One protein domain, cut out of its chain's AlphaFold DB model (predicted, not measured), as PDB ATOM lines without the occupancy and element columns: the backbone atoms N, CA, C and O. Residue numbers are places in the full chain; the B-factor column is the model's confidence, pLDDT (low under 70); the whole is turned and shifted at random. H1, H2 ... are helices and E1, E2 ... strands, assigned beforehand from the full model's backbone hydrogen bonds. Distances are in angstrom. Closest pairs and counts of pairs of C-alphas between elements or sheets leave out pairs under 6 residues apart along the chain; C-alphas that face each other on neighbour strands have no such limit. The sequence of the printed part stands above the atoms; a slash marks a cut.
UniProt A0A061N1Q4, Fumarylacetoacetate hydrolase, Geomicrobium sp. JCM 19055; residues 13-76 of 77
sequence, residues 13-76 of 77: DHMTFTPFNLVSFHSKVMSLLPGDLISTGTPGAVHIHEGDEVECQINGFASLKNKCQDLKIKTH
ATOM      1  N   ASP A  13      35.738  25.713  12.615       96.00
ATOM      2  CA  ASP A  13      35.308  26.029  13.986       96.00
ATOM      3  C   ASP A  13      36.001  25.170  15.056       96.00
ATOM      4  O   ASP A  13      36.059  25.553  16.220       96.00
ATOM      5  N   HIS A  14      36.555  24.016  14.674       96.44
ATOM      6  CA  HIS A  14      37.298  23.135  15.578       96.44
ATOM      7  C   HIS A  14      38.818  23.366  15.541       96.44
ATOM      8  O   HIS A  14      39.579  22.558  16.077       96.44
ATOM      9  N   MET A  15      39.297  24.419  14.873       97.00
ATOM     10  CA  MET A  15      40.722  24.741  14.849       97.00
ATOM     11  C   MET A  15      41.168  25.374  16.171       97.00
ATOM     12  O   MET A  15      40.580  26.351  16.623       97.00
ATOM     13  N   THR A  16      42.279  24.896  16.740       96.44
ATOM     14  CA  THR A  16      42.917  25.525  17.915       96.44
ATOM     15  C   THR A  16      43.327  26.976  17.639       96.44
ATOM     16  O   THR A  16      43.201  27.839  18.504       96.44
ATOM     17  N   PHE A  17      43.802  27.254  16.420       96.94
ATOM     18  CA  PHE A  17      44.135  28.596  15.948       96.94
ATOM     19  C   PHE A  17      43.320  28.908  14.696       96.94
ATOM     20  O   PHE A  17      43.447  28.218  13.688       96.94
ATOM     21  N   THR A  18      42.489  29.946  14.750       97.19
ATOM     22  CA  THR A  18      41.653  30.347  13.612       97.19
ATOM     23  C   THR A  18      42.508  30.871  12.450       97.19
ATOM     24  O   THR A  18      43.615  31.368  12.680       97.19
ATOM     25  N   PRO A  19      42.005  30.857  11.201       96.75
ATOM     26  CA  PRO A  19      42.710  31.466  10.072       96.75
ATOM     27  C   PRO A  19      43.109  32.930  10.317       96.75
ATOM     28  O   PRO A  19      44.221  33.329   9.980       96.75
ATOM     29  N   PHE A  20      42.255  33.714  10.986       96.94
ATOM     30  CA  PHE A  20      42.571  35.096  11.366       96.94
ATOM     31  C   PHE A  20      43.755  35.183  12.340       96.94
ATOM     32  O   PHE A  20      44.631  36.034  12.167       96.94
ATOM     33  N   ASN A  21      43.822  34.278  13.324       97.56
ATOM     34  CA  ASN A  21      44.951  34.206  14.252       97.56
ATOM     35  C   ASN A  21      46.249  33.855  13.520       97.56
ATOM     36  O   ASN A  21      47.281  34.460  13.803       97.56
ATOM     37  N   LEU A  22      46.199  32.922  12.563       97.62
ATOM     38  CA  LEU A  22      47.365  32.529  11.768       97.62
ATOM     39  C   LEU A  22      47.905  33.704  10.944       97.62
ATOM     40  O   LEU A  22      49.101  33.982  11.003       97.62
ATOM     41  N   VAL A  23      47.035  34.440  10.244       97.62
ATOM     42  CA  VAL A  23      47.433  35.630   9.470       97.62
ATOM     43  C   VAL A  23      48.107  36.667  10.374       97.62
ATOM     44  O   VAL A  23      49.216  37.104  10.071       97.62
ATOM     45  N   SER A  24      47.487  37.015  11.509       97.75
ATOM     46  CA  SER A  24      48.042  38.003  12.448       97.75
ATOM     47  C   SER A  24      49.356  37.552  13.086       97.75
ATOM     48  O   SER A  24      50.245  38.369  13.324       97.75
ATOM     49  N   PHE A  25      49.487  36.263  13.406       97.31
ATOM     50  CA  PHE A  25      50.708  35.726  13.992       97.31
ATOM     51  C   PHE A  25      51.866  35.772  12.993       97.31
ATOM     52  O   PHE A  25      52.918  36.328  13.305       97.31
ATOM     53  N   HIS A  26      51.662  35.257  11.777       97.50
ATOM     54  CA  HIS A  26      52.707  35.239  10.755       97.50
ATOM     55  C   HIS A  26      53.110  36.649  10.304       97.50
ATOM     56  O   HIS A  26      54.304  36.905  10.151       97.50
ATOM     57  N   SER A  27      52.163  37.591  10.203       97.62
ATOM     58  CA  SER A  27      52.454  38.971   9.785       97.62
ATOM     59  C   SER A  27      53.312  39.767  10.780       97.62
ATOM     60  O   SER A  27      53.820  40.830  10.437       97.62
ATOM     61  N   LYS A  28      53.457  39.296  12.027       98.06
ATOM     62  CA  LYS A  28      54.356  39.900  13.031       98.06
ATOM     63  C   LYS A  28      55.808  39.457  12.865       98.06
ATOM     64  O   LYS A  28      56.700  40.118  13.385       98.06
ATOM     65  N   VAL A  29      56.031  38.330  12.190       96.62
ATOM     66  CA  VAL A  29      57.357  37.725  11.999       96.62
ATOM     67  C   VAL A  29      57.899  38.029  10.604       96.62
ATOM     68  O   VAL A  29      59.097  38.247  10.450       96.62
ATOM     69  N   MET A  30      57.027  38.069   9.593       95.38
ATOM     70  CA  MET A  30      57.393  38.351   8.207       95.38
ATOM     71  C   MET A  30      56.312  39.162   7.489       95.38
ATOM     72  O   MET A  30      55.124  39.028   7.783       95.38
ATOM     73  N   SER A  31      56.718  39.975   6.514       97.69
ATOM     74  CA  SER A  31      55.782  40.646   5.609       97.69
ATOM     75  C   SER A  31      55.128  39.621   4.684       97.69
ATOM     76  O   SER A  31      55.834  38.903   3.981       97.69
ATOM     77  N   LEU A  32      53.796  39.575   4.666       97.88
ATOM     78  CA  LEU A  32      53.029  38.756   3.727       97.88
ATOM     79  C   LEU A  32      52.853  39.509   2.405       97.88
ATOM     80  O   LEU A  32      52.519  40.697   2.409       97.88
ATOM     81  N   LEU A  33      53.050  38.819   1.287       97.69
ATOM     82  CA  LEU A  33      52.917  39.357  -0.061       97.69
ATOM     83  C   LEU A  33      51.702  38.761  -0.791       97.69
ATOM     84  O   LEU A  33      51.245  37.660  -0.469       97.69
ATOM     85  N   PRO A  34      51.147  39.467  -1.793       97.75
ATOM     86  CA  PRO A  34      50.092  38.912  -2.632       97.75
ATOM     87  C   PRO A  34      50.535  37.603  -3.295       97.75
ATOM     88  O   PRO A  34      51.552  37.562  -3.983       97.75
ATOM     89  N   GLY A  35      49.738  36.551  -3.110       97.06
ATOM     90  CA  GLY A  35      50.031  35.209  -3.620       97.06
ATOM     91  C   GLY A  35      50.634  34.256  -2.586       97.06
ATOM     92  O   GLY A  35      50.691  33.057  -2.858       97.06
ATOM     93  N   ASP A  36      51.014  34.742  -1.401       96.94
ATOM     94  CA  ASP A  36      51.489  33.874  -0.324       96.94
ATOM     95  C   ASP A  36      50.391  32.913   0.155       96.94
ATOM     96  O   ASP A  36      49.216  33.271   0.290       96.94
ATOM     97  N   LEU A  37      50.794  31.675   0.447       96.12
ATOM     98  CA  LEU A  37      49.911  30.605   0.904       96.12
ATOM     99  C   LEU A  37      50.240  30.214   2.346       96.12
ATOM    100  O   LEU A  37      51.373  29.854   2.662       96.12
ATOM    101  N   ILE A  38      49.223  30.212   3.208       96.06
ATOM    102  CA  ILE A  38      49.322  29.707   4.582       96.06
ATOM    103  C   ILE A  38      48.626  28.348   4.651       96.06
ATOM    104  O   ILE A  38      47.413  28.249   4.474       96.06
ATOM    105  N   SER A  39      49.387  27.295   4.954       95.38
ATOM    106  CA  SER A  39      48.810  25.993   5.296       95.38
ATOM    107  C   SER A  39      48.301  26.032   6.733       95.38
ATOM    108  O   SER A  39      49.081  26.109   7.681       95.38
ATOM    109  N   THR A  40      46.982  25.997   6.907       95.06
ATOM    110  CA  THR A  40      46.329  26.261   8.201       95.06
ATOM    111  C   THR A  40      46.338  25.075   9.168       95.06
ATOM    112  O   THR A  40      45.797  25.166  10.267       95.06
ATOM    113  N   GLY A  41      46.935  23.955   8.767       93.81
ATOM    114  CA  GLY A  41      47.015  22.729   9.555       93.81
ATOM    115  C   GLY A  41      46.074  21.626   9.075       93.81
ATOM    116  O   GLY A  41      45.348  21.765   8.092       93.81
ATOM    117  N   THR A  42      46.117  20.492   9.774       94.06
ATOM    118  CA  THR A  42      45.366  19.278   9.438       94.06
ATOM    119  C   THR A  42      44.677  18.705  10.681       94.06
ATOM    120  O   THR A  42      45.278  18.712  11.754       94.06
ATOM    121  N   PRO A  43      43.449  18.158  10.570       93.88
ATOM    122  CA  PRO A  43      42.798  17.439  11.670       93.88
ATOM    123  C   PRO A  43      43.468  16.098  12.015       93.88
ATOM    124  O   PRO A  43      43.058  15.425  12.955       93.88
ATOM    125  N   GLY A  44      44.470  15.670  11.246       92.94
ATOM    126  CA  GLY A  44      45.307  14.527  11.582       92.94
ATOM    127  C   GLY A  44      46.018  13.953  10.364       92.94
ATOM    128  O   GLY A  44      45.537  14.056   9.237       92.94
ATOM    129  N   ALA A  45      47.154  13.307  10.604       92.75
ATOM    130  CA  ALA A  45      47.898  12.608   9.566       92.75
ATOM    131  C   ALA A  45      47.316  11.213   9.288       92.75
ATOM    132  O   ALA A  45      46.630  10.614  10.131       92.75
ATOM    133  N   VAL A  46      47.610  10.712   8.091       94.62
ATOM    134  CA  VAL A  46      47.360   9.340   7.641       94.62
ATOM    135  C   VAL A  46      48.499   8.896   6.733       94.62
ATOM    136  O   VAL A  46      49.079   9.719   6.027       94.62
ATOM    137  N   HIS A  47      48.818   7.605   6.764       95.38
ATOM    138  CA  HIS A  47      49.760   7.016   5.821       95.38
ATOM    139  C   HIS A  47      49.087   6.809   4.462       95.38
ATOM    140  O   HIS A  47      47.896   6.503   4.398       95.38
ATOM    141  N   ILE A  48      49.876   6.985   3.407       96.69
ATOM    142  CA  ILE A  48      49.529   6.676   2.021       96.69
ATOM    143  C   ILE A  48      50.562   5.682   1.492       96.69
ATOM    144  O   ILE A  48      51.704   5.661   1.962       96.69
ATOM    145  N   HIS A  49      50.158   4.864   0.534       96.38
ATOM    146  CA  HIS A  49      50.962   3.796  -0.041       96.38
ATOM    147  C   HIS A  49      51.069   3.939  -1.564       96.38
ATOM    148  O   HIS A  49      50.379   4.749  -2.183       96.38
ATOM    149  N   GLU A  50      51.972   3.168  -2.173       97.25
ATOM    150  CA  GLU A  50      52.098   3.086  -3.632       97.25
ATOM    151  C   GLU A  50      50.740   2.808  -4.287       97.25
ATOM    152  O   GLU A  50      50.029   1.887  -3.887       97.25
ATOM    153  N   GLY A  51      50.399   3.598  -5.308       96.69
ATOM    154  CA  GLY A  51      49.182   3.424  -6.097       96.69
ATOM    155  C   GLY A  51      47.912   4.030  -5.493       96.69
ATOM    156  O   GLY A  51      46.904   4.090  -6.197       96.69
ATOM    157  N   ASP A  52      47.946   4.523  -4.250       98.19
ATOM    158  CA  ASP A  52      46.783   5.167  -3.630       98.19
ATOM    159  C   ASP A  52      46.339   6.412  -4.412       98.19
ATOM    160  O   ASP A  52      47.150   7.272  -4.760       98.19
ATOM    161  N   GLU A  53      45.032   6.569  -4.625       98.44
ATOM    162  CA  GLU A  53      44.434   7.832  -5.056       98.44
ATOM    163  C   GLU A  53      43.980   8.629  -3.829       98.44
ATOM    164  O   GLU A  53      43.080   8.227  -3.083       98.44
ATOM    165  N   VAL A  54      44.613   9.781  -3.615       98.06
ATOM    166  CA  VAL A  54      44.342  10.688  -2.502       98.06
ATOM    167  C   VAL A  54      43.496  11.850  -2.994       98.06
ATOM    168  O   VAL A  54      43.832  12.510  -3.976       98.06
ATOM    169  N   GLU A  55      42.414  12.128  -2.275       97.56
ATOM    170  CA  GLU A  55      41.469  13.192  -2.609       97.56
ATOM    171  C   GLU A  55      41.221  14.139  -1.429       97.56
ATOM    172  O   GLU A  55      41.000  13.694  -0.299       97.56
ATOM    173  N   CYS A  56      41.175  15.442  -1.697       96.38
ATOM    174  CA  CYS A  56      40.791  16.480  -0.740       96.38
ATOM    175  C   CYS A  56      39.569  17.256  -1.245       96.38
ATOM    176  O   CYS A  56      39.455  17.542  -2.438       96.38
ATOM    177  N   GLN A  57      38.671  17.618  -0.324       96.44
ATOM    178  CA  GLN A  57      37.433  18.334  -0.629       96.44
ATOM    179  C   GLN A  57      37.176  19.435   0.401       96.44
ATOM    180  O   GLN A  57      37.332  19.218   1.603       96.44
ATOM    181  N   ILE A  58      36.739  20.593  -0.088       96.12
ATOM    182  CA  ILE A  58      36.192  21.696   0.702       96.12
ATOM    183  C   ILE A  58      34.862  22.066   0.049       96.12
ATOM    184  O   ILE A  58      34.790  22.186  -1.174       96.12
ATOM    185  N   ASN A  59      33.805  22.229   0.844       95.25
ATOM    186  CA  ASN A  59      32.489  22.593   0.320       95.25
ATOM    187  C   ASN A  59      32.585  23.878  -0.522       95.25
ATOM    188  O   ASN A  59      33.139  24.874  -0.064       95.25
ATOM    189  N   GLY A  60      32.040  23.846  -1.741       96.31
ATOM    190  CA  GLY A  60      32.092  24.968  -2.685       96.31
ATOM    191  C   GLY A  60      33.336  25.012  -3.582       96.31
ATOM    192  O   GLY A  60      33.389  25.850  -4.476       96.31
ATOM    193  N   PHE A  61      34.300  24.105  -3.401       96.19
ATOM    194  CA  PHE A  61      35.495  23.994  -4.243       96.19
ATOM    195  C   PHE A  61      35.509  22.685  -5.034       96.19
ATOM    196  O   PHE A  61      34.932  21.675  -4.621       96.19
ATOM    197  N   ALA A  62      36.212  22.692  -6.169       97.38
ATOM    198  CA  ALA A  62      36.504  21.469  -6.904       97.38
ATOM    199  C   ALA A  62      37.371  20.528  -6.054       97.38
ATOM    200  O   ALA A  62      38.233  20.963  -5.288       97.38
ATOM    201  N   SER A  63      37.143  19.224  -6.197       96.88
ATOM    202  CA  SER A  63      37.949  18.216  -5.508       96.88
ATOM    203  C   SER A  63      39.352  18.144  -6.109       96.88
ATOM    204  O   SER A  63      39.507  18.153  -7.330       96.88
ATOM    205  N   LEU A  64      40.369  18.030  -5.256       97.56
ATOM    206  CA  LEU A  64      41.759  17.831  -5.668       97.56
ATOM    207  C   LEU A  64      42.116  16.349  -5.529       97.56
ATOM    208  O   LEU A  64      42.064  15.828  -4.417       97.56
ATOM    209  N   LYS A  65      42.508  15.694  -6.629       97.94
ATOM    210  CA  LYS A  65      42.873  14.268  -6.676       97.94
ATOM    211  C   LYS A  65      44.299  14.072  -7.173       97.94
ATOM    212  O   LYS A  65      44.681  14.676  -8.168       97.94
ATOM    213  N   ASN A  66      45.060  13.210  -6.505       98.19
ATOM    214  CA  ASN A  66      46.441  12.883  -6.865       98.19
ATOM    215  C   ASN A  66      46.713  11.392  -6.638       98.19
ATOM    216  O   ASN A  66      46.196  10.814  -5.685       98.19
ATOM    217  N   LYS A  67      47.560  10.784  -7.474       97.81
ATOM    218  CA  LYS A  67      48.030   9.405  -7.279       97.81
ATOM    219  C   LYS A  67      49.370   9.392  -6.555       97.81
ATOM    220  O   LYS A  67      50.274  10.144  -6.914       97.81
ATOM    221  N   CYS A  68      49.490   8.538  -5.548       97.38
ATOM    222  CA  CYS A  68      50.713   8.341  -4.795       97.38
ATOM    223  C   CYS A  68      51.664   7.418  -5.560       97.38
ATOM    224  O   CYS A  68      51.272   6.344  -6.018       97.38
ATOM    225  N   GLN A  69      52.920   7.848  -5.667       97.00
ATOM    226  CA  GLN A  69      54.009   7.073  -6.242       97.00
ATOM    227  C   GLN A  69      55.187   7.053  -5.259       97.00
ATOM    228  O   GLN A  69      55.843   8.071  -5.034       97.00
ATOM    229  N   ASP A  70      55.472   5.891  -4.687       95.94
ATOM    230  CA  ASP A  70      56.664   5.590  -3.916       95.94
ATOM    231  C   ASP A  70      57.854   5.383  -4.861       95.94
ATOM    232  O   ASP A  70      58.049   4.345  -5.504       95.94
ATOM    233  N   LEU A  71      58.696   6.412  -4.922       94.88
ATOM    234  CA  LEU A  71      59.888   6.416  -5.757       94.88
ATOM    235  C   LEU A  71      60.923   5.363  -5.337       94.88
ATOM    236  O   LEU A  71      61.738   4.990  -6.169       94.88
ATOM    237  N   LYS A  72      60.882   4.833  -4.106       92.81
ATOM    238  CA  LYS A  72      61.828   3.800  -3.649       92.81
ATOM    239  C   LYS A  72      61.588   2.444  -4.317       92.81
ATOM    240  O   LYS A  72      62.518   1.653  -4.414       92.81
ATOM    241  N   ILE A  73      60.363   2.167  -4.775       88.81
ATOM    242  CA  ILE A  73      60.024   0.898  -5.442       88.81
ATOM    243  C   ILE A  73      60.571   0.885  -6.874       88.81
ATOM    244  O   ILE A  73      61.055  -0.140  -7.345       88.81
ATOM    245  N   LYS A  74      60.541   2.030  -7.569       66.75
ATOM    246  CA  LYS A  74      60.957   2.110  -8.978       66.75
ATOM    247  C   LYS A  74      62.468   2.084  -9.193       66.75
ATOM    248  O   LYS A  74      62.900   1.742 -10.283       66.75
ATOM    249  N   THR A  75      63.275   2.405  -8.186       60.41
ATOM    250  CA  THR A  75      64.746   2.432  -8.308       60.41
ATOM    251  C   THR A  75      65.389   1.035  -8.300       60.41
ATOM    252  O   THR A  75      66.606   0.924  -8.423       60.41
ATOM    253  N   HIS A  76      64.596  -0.033  -8.154       55.19
ATOM    254  CA  HIS A  76      65.063  -1.426  -8.134       55.19
ATOM    255  C   HIS A  76      64.457  -2.303  -9.246       55.19
ATOM    256  O   HIS A  76      64.531  -3.528  -9.148       55.19
TER     257      HIS A  76
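This is residues 13 to 76 of the 77 residues of the protein "Fumarylacetoacetate hydrolase" of Geomicrobium sp. JCM 19055 (UniProt A0A061N1Q4). There is little regular structure: a hairpin of two strands, E1 and E2, with a long loose stretch, residues 27 to 52, leading to it from helix H1 at one end of the elongated shape, and short helix H2 at the other. The 64 printed residues, only 20 in named elements, give H1, E1, E2, H2, mixed helices and strands, with an antiparallel sheet E1 - E2. The whole is extended, radius of gyration of the C-alphas 16.7 A, spanning 48 by 28 by 23 A.

Find C-alpha 53 at (44.434, 7.832, -5.056), where E1, residues 53 to 56, begins; E2 is residues 64 to 67. H1, residues 19 to 26, runs 10.7 A from (42.710, 31.466, 10.072). H2, residues 71 to 74, ends at (60.957, 2.110, -8.978).

In the hairpin, look for N 54 and O 66, 2.8 A apart, within hydrogen-bond range. H1 has every O i to N i+4 pair within range; H2 is too short for one. H1 is apart from E2 and H2.

The printed part has no cut. The link H1 to E1 is long, 26 residues. Residues 74 to 76 have pLDDT under 70.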